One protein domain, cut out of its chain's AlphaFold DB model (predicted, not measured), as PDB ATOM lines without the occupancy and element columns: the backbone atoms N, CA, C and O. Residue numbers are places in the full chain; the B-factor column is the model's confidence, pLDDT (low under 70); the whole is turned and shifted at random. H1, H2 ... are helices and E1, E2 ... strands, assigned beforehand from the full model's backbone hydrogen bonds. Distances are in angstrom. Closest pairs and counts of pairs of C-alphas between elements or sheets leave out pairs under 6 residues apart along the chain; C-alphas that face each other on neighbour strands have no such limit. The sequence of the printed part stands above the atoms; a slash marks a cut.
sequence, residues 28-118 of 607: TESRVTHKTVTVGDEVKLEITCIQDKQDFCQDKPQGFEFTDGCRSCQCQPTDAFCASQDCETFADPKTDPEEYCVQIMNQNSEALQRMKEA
ATOM      1  N   THR A  28     -32.549 -32.060 -53.952       41.28
ATOM      2  CA  THR A  28     -31.250 -32.302 -54.592       41.28
ATOM      3  C   THR A  28     -30.243 -32.824 -53.580       41.28
ATOM      4  O   THR A  28     -29.693 -32.035 -52.819       41.28
ATOM      5  N   GLU A  29     -30.006 -34.138 -53.618       48.06
ATOM      6  CA  GLU A  29     -28.806 -34.830 -53.119       48.06
ATOM      7  C   GLU A  29     -28.153 -34.188 -51.882       48.06
ATOM      8  O   GLU A  29     -26.955 -33.895 -51.874       48.06
ATOM      9  N   SER A  30     -28.922 -34.028 -50.799       54.09
ATOM     10  CA  SER A  30     -28.353 -33.863 -49.462       54.09
ATOM     11  C   SER A  30     -27.662 -35.176 -49.093       54.09
ATOM     12  O   SER A  30     -28.247 -36.031 -48.428       54.09
ATOM     13  N   ARG A  31     -26.441 -35.377 -49.605       71.69
ATOM     14  CA  ARG A  31     -25.610 -36.541 -49.295       71.69
ATOM     15  C   ARG A  31     -25.446 -36.595 -47.784       71.69
ATOM     16  O   ARG A  31     -24.746 -35.760 -47.213       71.69
ATOM     17  N   VAL A  32     -26.086 -37.568 -47.149       87.06
ATOM     18  CA  VAL A  32     -25.946 -37.771 -45.712       87.06
ATOM     19  C   VAL A  32     -24.497 -38.150 -45.437       87.06
ATOM     20  O   VAL A  32     -24.008 -39.185 -45.886       87.06
ATOM     21  N   THR A  33     -23.790 -37.276 -44.733       90.44
ATOM     22  CA  THR A  33     -22.422 -37.531 -44.283       90.44
ATOM     23  C   THR A  33     -22.487 -38.109 -42.889       90.44
ATOM     24  O   THR A  33     -22.920 -37.424 -41.966       90.44
ATOM     25  N   HIS A  34     -22.050 -39.354 -42.740       90.50
ATOM     26  CA  HIS A  34     -21.935 -40.012 -41.447       90.50
ATOM     27  C   HIS A  34     -20.493 -40.461 -41.198       90.50
ATOM     28  O   HIS A  34     -19.747 -40.757 -42.134       90.50
ATOM     29  N   LYS A  35     -20.098 -40.504 -39.927       93.00
ATOM     30  CA  LYS A  35     -18.779 -40.948 -39.482       93.00
ATOM     31  C   LYS A  35     -18.906 -41.629 -38.124       93.00
ATOM     32  O   LYS A  35     -19.481 -41.072 -37.195       93.00
ATOM     33  N   THR A  36     -18.340 -42.821 -37.984       91.62
ATOM     34  CA  THR A  36     -18.180 -43.450 -36.670       91.62
ATOM     35  C   THR A  36     -17.083 -42.728 -35.889       91.62
ATOM     36  O   THR A  36     -15.951 -42.611 -36.367       91.62
ATOM     37  N   VAL A  37     -17.413 -42.249 -34.693       92.50
ATOM     38  CA  VAL A  37     -16.505 -41.543 -33.784       92.50
ATOM     39  C   VAL A  37     -16.548 -42.235 -32.428       92.50
ATOM     40  O   VAL A  37     -17.621 -42.454 -31.868       92.50
ATOM     41  N   THR A  38     -15.382 -42.579 -31.889       90.94
ATOM     42  CA  THR A  38     -15.270 -43.097 -30.522       90.94
ATOM     43  C   THR A  38     -15.233 -41.917 -29.555       90.94
ATOM     44  O   THR A  38     -14.328 -41.084 -29.632       90.94
ATOM     45  N   VAL A  39     -16.224 -41.818 -28.669       88.56
ATOM     46  CA  VAL A  39     -16.351 -40.733 -27.686       88.56
ATOM     47  C   VAL A  39     -16.237 -41.349 -26.295       88.56
ATOM     48  O   VAL A  39     -17.202 -41.898 -25.766       88.56
ATOM     49  N   GLY A  40     -15.031 -41.297 -25.724       89.56
ATOM     50  CA  GLY A  40     -14.662 -42.147 -24.588       89.56
ATOM     51  C   GLY A  40     -14.456 -43.591 -25.055       89.56
ATOM     52  O   GLY A  40     -13.828 -43.808 -26.088       89.56
ATOM     53  N   ASP A  41     -15.021 -44.553 -24.326       91.69
ATOM     54  CA  ASP A  41     -14.972 -45.984 -24.667       91.69
ATOM     55  C   ASP A  41     -16.151 -46.441 -25.558       91.69
ATOM     56  O   ASP A  41     -16.244 -47.608 -25.938       91.69
ATOM     57  N   GLU A  42     -17.071 -45.533 -25.907       93.00
ATOM     58  CA  GLU A  42     -18.277 -45.832 -26.689       93.00
ATOM     59  C   GLU A  42     -18.120 -45.420 -28.164       93.00
ATOM     60  O   GLU A  42     -17.778 -44.276 -28.478       93.00
ATOM     61  N   VAL A  43     -18.433 -46.334 -29.088       93.56
ATOM     62  CA  VAL A  43     -18.530 -46.040 -30.529       93.56
ATOM     63  C   VAL A  43     -19.888 -45.407 -30.820       93.56
ATOM     64  O   VAL A  43     -20.924 -46.024 -30.576       93.56
ATOM     65  N   LYS A  44     -19.886 -44.193 -31.374       95.06
ATOM     66  CA  LYS A  44     -21.092 -43.430 -31.726       95.06
ATOM     67  C   LYS A  44     -21.049 -42.988 -33.184       95.06
ATOM     68  O   LYS A  44     -20.001 -43.043 -33.829       95.06
ATOM     69  N   LEU A  45     -22.191 -42.571 -33.716       95.38
ATOM     70  CA  LEU A  45     -22.334 -42.158 -35.107       95.38
ATOM     71  C   LEU A  45     -22.599 -40.650 -35.182       95.38
ATOM     72  O   LEU A  45     -23.656 -40.162 -34.788       95.38
ATOM     73  N   GLU A  46     -21.620 -39.901 -35.681       96.00
ATOM     74  CA  GLU A  46     -21.791 -38.508 -36.095       96.00
ATOM     75  C   GLU A  46     -22.540 -38.507 -37.434       96.00
ATOM     76  O   GLU A  46     -22.058 -39.106 -38.396       96.00
ATOM     77  N   ILE A  47     -23.710 -37.862 -37.509       96.12
ATOM     78  CA  ILE A  47     -24.520 -37.770 -38.736       96.12
ATOM     79  C   ILE A  47     -24.822 -36.299 -39.030       96.12
ATOM     80  O   ILE A  47     -25.546 -35.639 -38.293       96.12
ATOM     81  N   THR A  48     -24.298 -35.788 -40.144       95.88
ATOM     82  CA  THR A  48     -24.648 -34.470 -40.686       95.88
ATOM     83  C   THR A  48     -25.566 -34.641 -41.897       95.88
ATOM     84  O   THR A  48     -25.162 -35.156 -42.943       95.88
ATOM     85  N   CYS A  49     -26.796 -34.164 -41.742       96.06
ATOM     86  CA  CYS A  49     -27.895 -34.206 -42.704       96.06
ATOM     87  C   CYS A  49     -27.943 -32.979 -43.625       96.06
ATOM     88  O   CYS A  49     -28.443 -33.059 -44.746       96.06
ATOM     89  N   ILE A  50     -27.425 -31.838 -43.159       94.94
ATOM     90  CA  ILE A  50     -27.406 -30.571 -43.902       94.94
ATOM     91  C   ILE A  50     -25.947 -30.161 -44.121       94.94
ATOM     92  O   ILE A  50     -25.325 -29.566 -43.241       94.94
ATOM     93  N   GLN A  51     -25.401 -30.489 -45.296       91.00
ATOM     94  CA  GLN A  51     -24.049 -30.066 -45.684       91.00
ATOM     95  C   GLN A  51     -23.999 -28.563 -45.973       91.00
ATOM     96  O   GLN A  51     -23.259 -27.830 -45.318       91.00
ATOM     97  N   ASP A  52     -24.808 -28.097 -46.931       93.31
ATOM     98  CA  ASP A  52     -24.874 -26.682 -47.285       93.31
ATOM     99  C   ASP A  52     -25.936 -25.964 -46.445       93.31
ATOM    100  O   ASP A  52     -27.143 -25.976 -46.713       93.31
ATOM    101  N   LYS A  53     -25.452 -25.363 -45.361       93.31
ATOM    102  CA  LYS A  53     -26.272 -24.642 -44.390       93.31
ATOM    103  C   LYS A  53     -26.686 -23.262 -44.910       93.31
ATOM    104  O   LYS A  53     -27.741 -22.764 -44.515       93.31
ATOM    105  N   GLN A  54     -25.896 -22.669 -45.809       93.31
ATOM    106  CA  GLN A  54     -26.207 -21.393 -46.448       93.31
ATOM    107  C   GLN A  54     -27.401 -21.572 -47.392       93.31
ATOM    108  O   GLN A  54     -28.399 -20.858 -47.257       93.31
ATOM    109  N   ASP A  55     -27.357 -22.589 -48.258       93.75
ATOM    110  CA  ASP A  55     -28.462 -22.968 -49.145       93.75
ATOM    111  C   ASP A  55     -29.717 -23.363 -48.358       93.75
ATOM    112  O   ASP A  55     -30.817 -22.896 -48.669       93.75
ATOM    113  N   PHE A  56     -29.574 -24.127 -47.268       94.00
ATOM    114  CA  PHE A  56     -30.706 -24.456 -46.395       94.00
ATOM    115  C   PHE A  56     -31.392 -23.212 -45.802       94.00
ATOM    116  O   PHE A  56     -32.616 -23.216 -45.624       94.00
ATOM    117  N   CYS A  57     -30.641 -22.145 -45.521       95.75
ATOM    118  CA  CYS A  57     -31.160 -20.909 -44.942       95.75
ATOM    119  C   CYS A  57     -31.728 -19.898 -45.955       95.75
ATOM    120  O   CYS A  57     -32.481 -19.026 -45.522       95.75
ATOM    121  N   GLN A  58     -31.461 -20.009 -47.267       92.75
ATOM    122  CA  GLN A  58     -31.874 -18.997 -48.267       92.75
ATOM    123  C   GLN A  58     -33.376 -18.643 -48.227       92.75
ATOM    124  O   GLN A  58     -33.743 -17.470 -48.291       92.75
ATOM    125  N   ASP A  59     -34.248 -19.648 -48.082       91.56
ATOM    126  CA  ASP A  59     -35.714 -19.490 -48.049       91.56
ATOM    127  C   ASP A  59     -36.298 -19.388 -46.619       91.56
ATOM    128  O   ASP A  59     -37.515 -19.505 -46.414       91.56
ATOM    129  N   LYS A  60     -35.453 -19.216 -45.591       94.31
ATOM    130  CA  LYS A  60     -35.860 -19.240 -44.176       94.31
ATOM    131  C   LYS A  60     -35.716 -17.862 -43.515       94.31
ATOM    132  O   LYS A  60     -34.873 -17.060 -43.906       94.31
ATOM    133  N   PRO A  61     -36.567 -17.528 -42.526       94.44
ATOM    134  CA  PRO A  61     -36.474 -16.243 -41.847       94.44
ATOM    135  C   PRO A  61     -35.204 -16.162 -40.988       94.44
ATOM    136  O   PRO A  61     -34.829 -17.126 -40.325       94.44
ATOM    137  N   GLN A  62     -34.593 -14.976 -40.933       94.94
ATOM    138  CA  GLN A  62     -33.496 -14.694 -40.004       94.94
ATOM    139  C   GLN A  62     -33.907 -15.011 -38.556       94.94
ATOM    140  O   GLN A  62     -35.029 -14.685 -38.136       94.94
ATOM    141  N   GLY A  63     -32.980 -15.621 -37.813       95.50
ATOM    142  CA  GLY A  63     -33.178 -16.096 -36.444       95.50
ATOM    143  C   GLY A  63     -33.879 -17.453 -36.355       95.50
ATOM    144  O   GLY A  63     -34.249 -17.863 -35.264       95.50
ATOM    145  N   PHE A  64     -34.110 -18.142 -37.478       97.12
ATOM    146  CA  PHE A  64     -34.635 -19.505 -37.460       97.12
ATOM    147  C   PHE A  64     -33.574 -20.491 -36.964       97.12
ATOM    148  O   PHE A  64     -32.504 -20.590 -37.566       97.12
ATOM    149  N   GLU A  65     -33.894 -21.214 -35.895       97.06
ATOM    150  CA  GLU A  65     -33.065 -22.268 -35.302       97.06
ATOM    151  C   GLU A  65     -33.431 -23.640 -35.880       97.06
ATOM    152  O   GLU A  65     -34.606 -23.960 -36.066       97.06
ATOM    153  N   PHE A  66     -32.411 -24.439 -36.182       97.25
ATOM    154  CA  PHE A  66     -32.508 -25.763 -36.789       97.25
ATOM    155  C   PHE A  66     -31.338 -26.642 -36.342       97.25
ATOM    156  O   PHE A  66     -30.302 -26.130 -35.931       97.25
ATOM    157  N   THR A  67     -31.462 -27.960 -36.459       96.62
ATOM    158  CA  THR A  67     -30.336 -28.889 -36.267       96.62
ATOM    159  C   THR A  67     -29.842 -29.414 -37.615       96.62
ATOM    160  O   THR A  67     -30.649 -29.728 -38.492       96.62
ATOM    161  N   ASP A  68     -28.524 -29.510 -37.807       95.94
ATOM    162  CA  ASP A  68     -27.938 -30.175 -38.984       95.94
ATOM    163  C   ASP A  68     -27.873 -31.710 -38.842       95.94
ATOM    164  O   ASP A  68     -27.351 -32.374 -39.734       95.94
ATOM    165  N   GLY A  69     -28.427 -32.266 -37.755       95.50
ATOM    166  CA  GLY A  69     -28.332 -33.670 -37.332       95.50
ATOM    167  C   GLY A  69     -27.264 -33.905 -36.258       95.50
ATOM    168  O   GLY A  69     -27.339 -34.867 -35.504       95.50
ATOM    169  N   CYS A  70     -26.308 -32.990 -36.143       95.50
ATOM    170  CA  CYS A  70     -25.117 -33.125 -35.313       95.50
ATOM    171  C   CYS A  70     -24.913 -31.913 -34.383       95.50
ATOM    172  O   CYS A  70     -24.374 -32.040 -33.282       95.50
ATOM    173  N   ARG A  71     -25.354 -30.726 -34.816       96.25
ATOM    174  CA  ARG A  71     -25.188 -29.433 -34.140       96.25
ATOM    175  C   ARG A  71     -26.446 -28.586 -34.242       96.25
ATOM    176  O   ARG A  71     -27.149 -28.604 -35.255       96.25
ATOM    177  N   SER A  72     -26.647 -27.748 -33.231       96.56
ATOM    178  CA  SER A  72     -27.644 -26.676 -33.255       96.56
ATOM    179  C   SER A  72     -27.139 -25.483 -34.082       96.56
ATOM    180  O   SER A  72     -26.029 -24.995 -33.869       96.56
ATOM    181  N   CYS A  73     -27.950 -24.994 -35.020       97.25
ATOM    182  CA  CYS A  73     -27.614 -23.931 -35.968       97.25
ATOM    183  C   CYS A  73     -28.733 -22.883 -36.098       97.25
ATOM    184  O   CYS A  73     -29.906 -23.167 -35.874       97.25
ATOM    185  N   GLN A  74     -28.383 -21.655 -36.485       97.50
ATOM    186  CA  GLN A  74     -29.304 -20.530 -36.634       97.50
ATOM    187  C   GLN A  74     -29.042 -19.764 -37.939       97.50
ATOM    188  O   GLN A  74     -27.908 -19.383 -38.244       97.50
ATOM    189  N   CYS A  75     -30.100 -19.504 -38.712       97.56
ATOM    190  CA  CYS A  75     -30.014 -18.760 -39.969       97.56
ATOM    191  C   CYS A  75     -29.761 -17.258 -39.738       97.56
ATOM    192  O   CYS A  75     -30.580 -16.559 -39.128       97.56
ATOM    193  N   GLN A  76     -28.666 -16.745 -40.299       95.50
ATOM    194  CA  GLN A  76     -28.326 -15.323 -40.378       95.50
ATOM    195  C   GLN A  76     -28.585 -14.775 -41.805       95.50
ATOM    196  O   GLN A  76     -28.902 -15.547 -42.707       95.50
ATOM    197  N   PRO A  77     -28.495 -13.449 -42.059       90.06
ATOM    198  CA  PRO A  77     -28.853 -12.865 -43.362       90.06
ATOM    199  C   PRO A  77     -28.007 -13.319 -44.558       90.06
ATOM    200  O   PRO A  77     -28.418 -13.119 -45.698       90.06
ATOM    201  N   THR A  78     -26.810 -13.850 -44.307       87.19
ATOM    202  CA  THR A  78     -25.825 -14.214 -45.339       87.19
ATOM    203  C   THR A  78     -25.270 -15.626 -45.189       87.19
ATOM    204  O   THR A  78     -24.567 -16.071 -46.087       87.19
ATOM    205  N   ASP A  79     -25.524 -16.303 -44.070       91.75
ATOM    206  CA  ASP A  79     -24.889 -17.571 -43.696       91.75
ATOM    207  C   ASP A  79     -25.699 -18.272 -42.584       91.75
ATOM    208  O   ASP A  79     -26.666 -17.703 -42.067       91.75
ATOM    209  N   ALA A  80     -25.299 -19.473 -42.176       94.69
ATOM    210  CA  ALA A  80     -25.822 -20.166 -41.004       94.69
ATOM    211  C   ALA A  80     -24.736 -20.304 -39.929       94.69
ATOM    212  O   ALA A  80     -23.669 -20.860 -40.176       94.69
ATOM    213  N   PHE A  81     -25.022 -19.846 -38.711       95.50
ATOM    214  CA  PHE A  81     -24.104 -19.989 -37.581       95.50
ATOM    215  C   PHE A  81     -24.492 -21.206 -36.741       95.50
ATOM    216  O   PHE A  81     -25.649 -21.314 -36.348       95.50
ATOM    217  N   CYS A  82     -23.550 -22.098 -36.436       95.81
ATOM    218  CA  CYS A  82     -23.781 -23.225 -35.528       95.81
ATOM    219  C   CYS A  82     -23.100 -22.985 -34.182       95.81
ATOM    220  O   CYS A  82     -22.030 -22.383 -34.136       95.81
ATOM    221  N   ALA A  83     -23.743 -23.430 -33.099       92.44
ATOM    222  CA  ALA A  83     -23.308 -23.178 -31.725       92.44
ATOM    223  C   ALA A  83     -21.889 -23.706 -31.447       92.44
ATOM    224  O   ALA A  83     -21.108 -23.069 -30.740       92.44
ATOM    225  N   SER A  84     -21.554 -24.834 -32.066       93.00
ATOM    226  CA  SER A  84     -20.294 -25.566 -31.958       93.00
ATOM    227  C   SER A  84     -19.668 -25.813 -33.335       93.00
ATOM    228  O   SER A  84     -20.337 -25.790 -34.373       93.00
ATOM    229  N   GLN A  85     -18.352 -26.053 -33.342       90.44
ATOM    230  CA  GLN A  85     -17.658 -26.618 -34.505       90.44
ATOM    231  C   GLN A  85     -17.784 -28.148 -34.503       90.44
ATOM    232  O   GLN A  85     -18.146 -28.730 -35.528       90.44
ATOM    233  N   ASP A  86     -17.539 -28.758 -33.343       92.62
ATOM    234  CA  ASP A  86     -17.657 -30.194 -33.084       92.62
ATOM    235  C   ASP A  86     -19.114 -30.657 -32.967       92.62
ATOM    236  O   ASP A  86     -20.030 -29.846 -32.849       92.62
ATOM    237  N   CYS A  87     -19.334 -31.971 -32.994       94.25
ATOM    238  CA  CYS A  87     -20.665 -32.551 -32.863       94.25
ATOM    239  C   CYS A  87     -21.172 -32.535 -31.411       94.25
ATOM    240  O   CYS A  87     -20.474 -32.977 -30.499       94.25
ATOM    241  N   GLU A  88     -22.405 -32.068 -31.204       94.25
ATOM    242  CA  GLU A  88     -23.107 -32.079 -29.911       94.25
ATOM    243  C   GLU A  88     -23.988 -33.324 -29.760       94.25
ATOM    244  O   GLU A  88     -24.090 -33.893 -28.672       94.25
ATOM    245  N   THR A  89     -24.633 -33.748 -30.850       93.75
ATOM    246  CA  THR A  89     -25.581 -34.865 -30.871       93.75
ATOM    247  C   THR A  89     -25.054 -36.009 -31.723       93.75
ATOM    248  O   THR A  89     -24.905 -35.884 -32.935       93.75
ATOM    249  N   PHE A  90     -24.820 -37.153 -31.083       95.50
ATOM    250  CA  PHE A  90     -24.407 -38.388 -31.747       95.50
ATOM    251  C   PHE A  90     -25.559 -39.395 -31.733       95.50
ATOM    252  O   PHE A  90     -26.240 -39.544 -30.716       95.50
ATOM    253  N   ALA A  91     -25.755 -40.103 -32.841       95.31
ATOM    254  CA  ALA A  91     -26.703 -41.203 -32.941       95.31
ATOM    255  C   ALA A  91     -26.062 -42.532 -32.505       95.31
ATOM    256  O   ALA A  91     -24.834 -42.691 -32.521       95.31
ATOM    257  N   ASP A  92     -26.898 -43.513 -32.155       94.94
ATOM    258  CA  ASP A  92     -26.442 -44.887 -31.949       94.94
ATOM    259  C   ASP A  92     -25.805 -45.454 -33.234       94.94
ATOM    260  O   ASP A  92     -26.300 -45.196 -34.334       94.94
ATOM    261  N   PRO A  93     -24.758 -46.295 -33.133       93.62
ATOM    262  CA  PRO A  93     -24.074 -46.877 -34.294       93.62
ATOM    263  C   PRO A  93     -24.934 -47.860 -35.109       93.62
ATOM    264  O   PRO A  93     -24.484 -48.352 -36.139       93.62
ATOM    265  N   LYS A  94     -26.153 -48.169 -34.647       94.94
ATOM    266  CA  LYS A  94     -27.147 -49.003 -35.344       94.94
ATOM    267  C   LYS A  94     -28.236 -48.188 -36.053       94.94
ATOM    268  O   LYS A  94     -29.101 -48.785 -36.685       94.94
ATOM    269  N   THR A  95     -28.235 -46.864 -35.907       95.81
ATOM    270  CA  THR A  95     -29.227 -45.982 -36.529       95.81
ATOM    271  C   THR A  95     -28.946 -45.856 -38.020       95.81
ATOM    272  O   THR A  95     -27.816 -45.552 -38.403       95.81
ATOM    273  N   ASP A  96     -29.966 -46.035 -38.860       96.12
ATOM    274  CA  ASP A  96     -29.833 -45.752 -40.286       96.12
ATOM    275  C   ASP A  96     -29.660 -44.233 -40.528       96.12
ATOM    276  O   ASP A  96     -30.493 -43.439 -40.066       96.12
ATOM    277  N   PRO A  97     -28.599 -43.790 -41.235       95.12
ATOM    278  CA  PRO A  97     -28.363 -42.371 -41.470       95.12
ATOM    279  C   PRO A  97     -29.449 -41.683 -42.305       95.12
ATOM    280  O   PRO A  97     -29.692 -40.490 -42.111       95.12
ATOM    281  N   GLU A  98     -30.099 -42.392 -43.232       95.12
ATOM    282  CA  GLU A  98     -31.116 -41.801 -44.104       95.12
ATOM    283  C   GLU A  98     -32.419 -41.561 -43.331       95.12
ATOM    284  O   GLU A  98     -32.930 -40.437 -43.331       95.12
ATOM    285  N   GLU A  99     -32.904 -42.556 -42.582       95.88
ATOM    286  CA  GLU A  99     -34.056 -42.421 -41.683       95.88
ATOM    287  C   GLU A  99     -33.832 -41.335 -40.623       95.88
ATOM    288  O   GLU A  99     -34.718 -40.501 -40.399       95.88
ATOM    289  N   TYR A 100     -32.643 -41.284 -40.007       96.31
ATOM    290  CA  TYR A 100     -32.287 -40.232 -39.052       96.31
ATOM    291  C   TYR A 100     -32.402 -38.841 -39.686       96.31
ATOM    292  O   TYR A 100     -33.041 -37.941 -39.135       96.31
ATOM    293  N   CYS A 101     -31.857 -38.663 -40.890       96.56
ATOM    294  CA  CYS A 101     -31.919 -37.380 -41.575       96.56
ATOM    295  C   CYS A 101     -33.321 -37.001 -42.058       96.56
ATOM    296  O   CYS A 101     -33.660 -35.816 -42.042       96.56
ATOM    297  N   VAL A 102     -34.178 -37.967 -42.398       96.31
ATOM    298  CA  VAL A 102     -35.607 -37.707 -42.637       96.31
ATOM    299  C   VAL A 102     -36.282 -37.181 -41.364       96.31
ATOM    300  O   VAL A 102     -37.012 -36.190 -41.430       96.31
ATOM    301  N   GLN A 103     -36.004 -37.768 -40.194       96.69
ATOM    302  CA  GLN A 103     -36.545 -37.283 -38.916       96.69
ATOM    303  C   GLN A 103     -36.069 -35.858 -38.592       96.69
ATOM    304  O   GLN A 103     -36.895 -34.996 -38.288       96.69
ATOM    305  N   ILE A 104     -34.770 -35.579 -38.731       97.06
ATOM    306  CA  ILE A 104     -34.174 -34.247 -38.524       97.06
ATOM    307  C   ILE A 104     -34.790 -33.197 -39.462       97.06
ATOM    308  O   ILE A 104     -35.180 -32.109 -39.030       97.06
ATOM    309  N   MET A 105     -34.952 -33.522 -40.747       96.06
ATOM    310  CA  MET A 105     -35.566 -32.613 -41.718       96.06
ATOM    311  C   MET A 105     -37.048 -32.358 -41.417       96.06
ATOM    312  O   MET A 105     -37.505 -31.219 -41.548       96.06
ATOM    313  N   ASN A 106     -37.781 -33.367 -40.937       96.69
ATOM    314  CA  ASN A 106     -39.160 -33.203 -40.477       96.69
ATOM    315  C   ASN A 106     -39.236 -32.287 -39.244       96.69
ATOM    316  O   ASN A 106     -39.984 -31.308 -39.281       96.69
ATOM    317  N   GLN A 107     -38.410 -32.513 -38.215       97.00
ATOM    318  CA  GLN A 107     -38.334 -31.664 -37.013       97.00
ATOM    319  C   GLN A 107     -38.036 -30.198 -37.362       97.00
ATOM    320  O   GLN A 107     -38.737 -29.289 -36.913       97.00
ATOM    321  N   ASN A 108     -37.053 -29.960 -38.236       97.19
ATOM    322  CA  ASN A 108     -36.736 -28.625 -38.743       97.19
ATOM    323  C   ASN A 108     -37.915 -28.003 -39.516       97.19
ATOM    324  O   ASN A 108     -38.171 -26.800 -39.416       97.19
ATOM    325  N   SER A 109     -38.661 -28.801 -40.287       95.81
ATOM    326  CA  SER A 109     -39.839 -28.319 -41.016       95.81
ATOM    327  C   SER A 109     -40.980 -27.906 -40.076       95.81
ATOM    328  O   SER A 109     -41.620 -26.880 -40.316       95.81
ATOM    329  N   GLU A 110     -41.189 -28.638 -38.977       96.94
ATOM    330  CA  GLU A 110     -42.171 -28.304 -37.943       96.94
ATOM    331  C   GLU A 110     -41.770 -27.052 -37.160       96.94
ATOM    332  O   GLU A 110     -42.593 -26.154 -36.981       96.94
ATOM    333  N   ALA A 111     -40.506 -26.942 -36.739       95.75
ATOM    334  CA  ALA A 111     -39.988 -25.747 -36.074       95.75
ATOM    335  C   ALA A 111     -40.212 -24.491 -36.939       95.75
ATOM    336  O   ALA A 111     -40.668 -23.452 -36.451       95.75
ATOM    337  N   LEU A 112     -39.989 -24.607 -38.254       95.69
ATOM    338  CA  LEU A 112     -40.222 -23.527 -39.212       95.69
ATOM    339  C   LEU A 112     -41.712 -23.171 -39.360       95.69
ATOM    340  O   LEU A 112     -42.033 -22.005 -39.600       95.69
ATOM    341  N   GLN A 113     -42.625 -24.141 -39.232       94.94
ATOM    342  CA  GLN A 113     -44.070 -23.884 -39.210       94.94
ATOM    343  C   GLN A 113     -44.472 -23.147 -37.927       94.94
ATOM    344  O   GLN A 113     -45.033 -22.054 -38.017       94.94
ATOM    345  N   ARG A 114     -44.070 -23.651 -36.752       94.69
ATOM    346  CA  ARG A 114     -44.348 -23.029 -35.443       94.69
ATOM    347  C   ARG A 114     -43.854 -21.576 -35.381       94.69
ATOM    348  O   ARG A 114     -44.578 -20.694 -34.926       94.69
ATOM    349  N   MET A 115     -42.668 -21.281 -35.926       92.94
ATOM    350  CA  MET A 115     -42.134 -19.911 -35.997       92.94
ATOM    351  C   MET A 115     -42.982 -18.976 -36.885       92.94
ATOM    352  O   MET A 115     -43.148 -17.793 -36.578       92.94
ATOM    353  N   LYS A 116     -43.533 -19.487 -37.996       92.19
ATOM    354  CA  LYS A 116     -44.421 -18.727 -38.898       92.19
ATOM    355  C   LYS A 116     -45.791 -18.473 -38.262       92.19
ATOM    356  O   LYS A 116     -46.342 -17.382 -38.429       92.19
ATOM    357  N   GLU A 117     -46.311 -19.441 -37.516       92.62
ATOM    358  CA  GLU A 117     -47.570 -19.338 -36.767       92.62
ATOM    359  C   GLU A 117     -47.457 -18.340 -35.610       92.62
ATOM    360  O   GLU A 117     -48.295 -17.446 -35.491       92.62
ATOM    361  N   ALA A 118     -46.368 -18.388 -34.836       90.00
ATOM    362  CA  ALA A 118     -46.086 -17.405 -33.791       90.00
ATOM    363  C   ALA A 118     -46.068 -15.972 -34.357       90.00
ATOM    364  O   ALA A 118     -46.813 -15.109 -33.896       90.00
TER     365      ALA A 118
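This is residues 28 to 118 of the 607 residues of the protein "60S ribosomal protein L19" of Clonorchis sinensis (UniProt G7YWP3). One long helix, H2, runs along one side of two small sheets set roughly end to end: a twisted hairpin, E1 and E2, at one end, and a three-stranded sheet, E3 E4 E5, with the short helix H1 packed on it, toward the other. The 91 printed residues have two named helices and five named strands, in the order E1 E2 H1 E3 E4 E5 H2; both sheets are antiparallel and the class is mixed, helices and strands. The whole is compact, with a radius of gyration of the C-alphas of 13.6 A, yet elongated, spanning 42 by 26 by 24 A.

E1, residues 33 to 39, and E2, residues 42 to 48, form an antiparallel hairpin, with N 37 and O 44 2.8 A apart, within hydrogen-bond range. H1, residues 53 to 57, is on the sheet of E3, residues 65 to 67, E4, residues 72 to 75, and E5, residues 80 to 82, at a height over the sheet of 7.4 A. These strands form a meander, each the antiparallel neighbour of the one before; N 66 and O 73, 2.8 A, and N 74 and O 81, 2.8 A, are within hydrogen-bond range. H2, residues 97 to 118, only grazes this sheet; its closest C-alphas to E3 are those of Asn 108 and Phe 66, 5.5 A. Its closest C-alphas to E2 are those of Pro 97 and Ile 47, 6.6 A. H1 and H2 are apart. In both helices every O i to N i+4 pair is within hydrogen-bond range.

E1 begins at C-alpha 33, (-22.422, -37.531, -44.283), and is 18.0 A long; E2 is 19.1 A. H1 measures 6.2 A, E3 7.2 A, E4 10.6 A and E5 6.6 A. H2, 31.6 A, ends at C-alpha 118, (-46.086, -17.405, -33.791).

The two C-alphas farthest apart, of Asp 41 and Glu 117, are 43.8 A apart. The printed part has no cut. The link from E5 to H2, residues 83 to 96, is long. Residues 28 to 30 have pLDDT under 70.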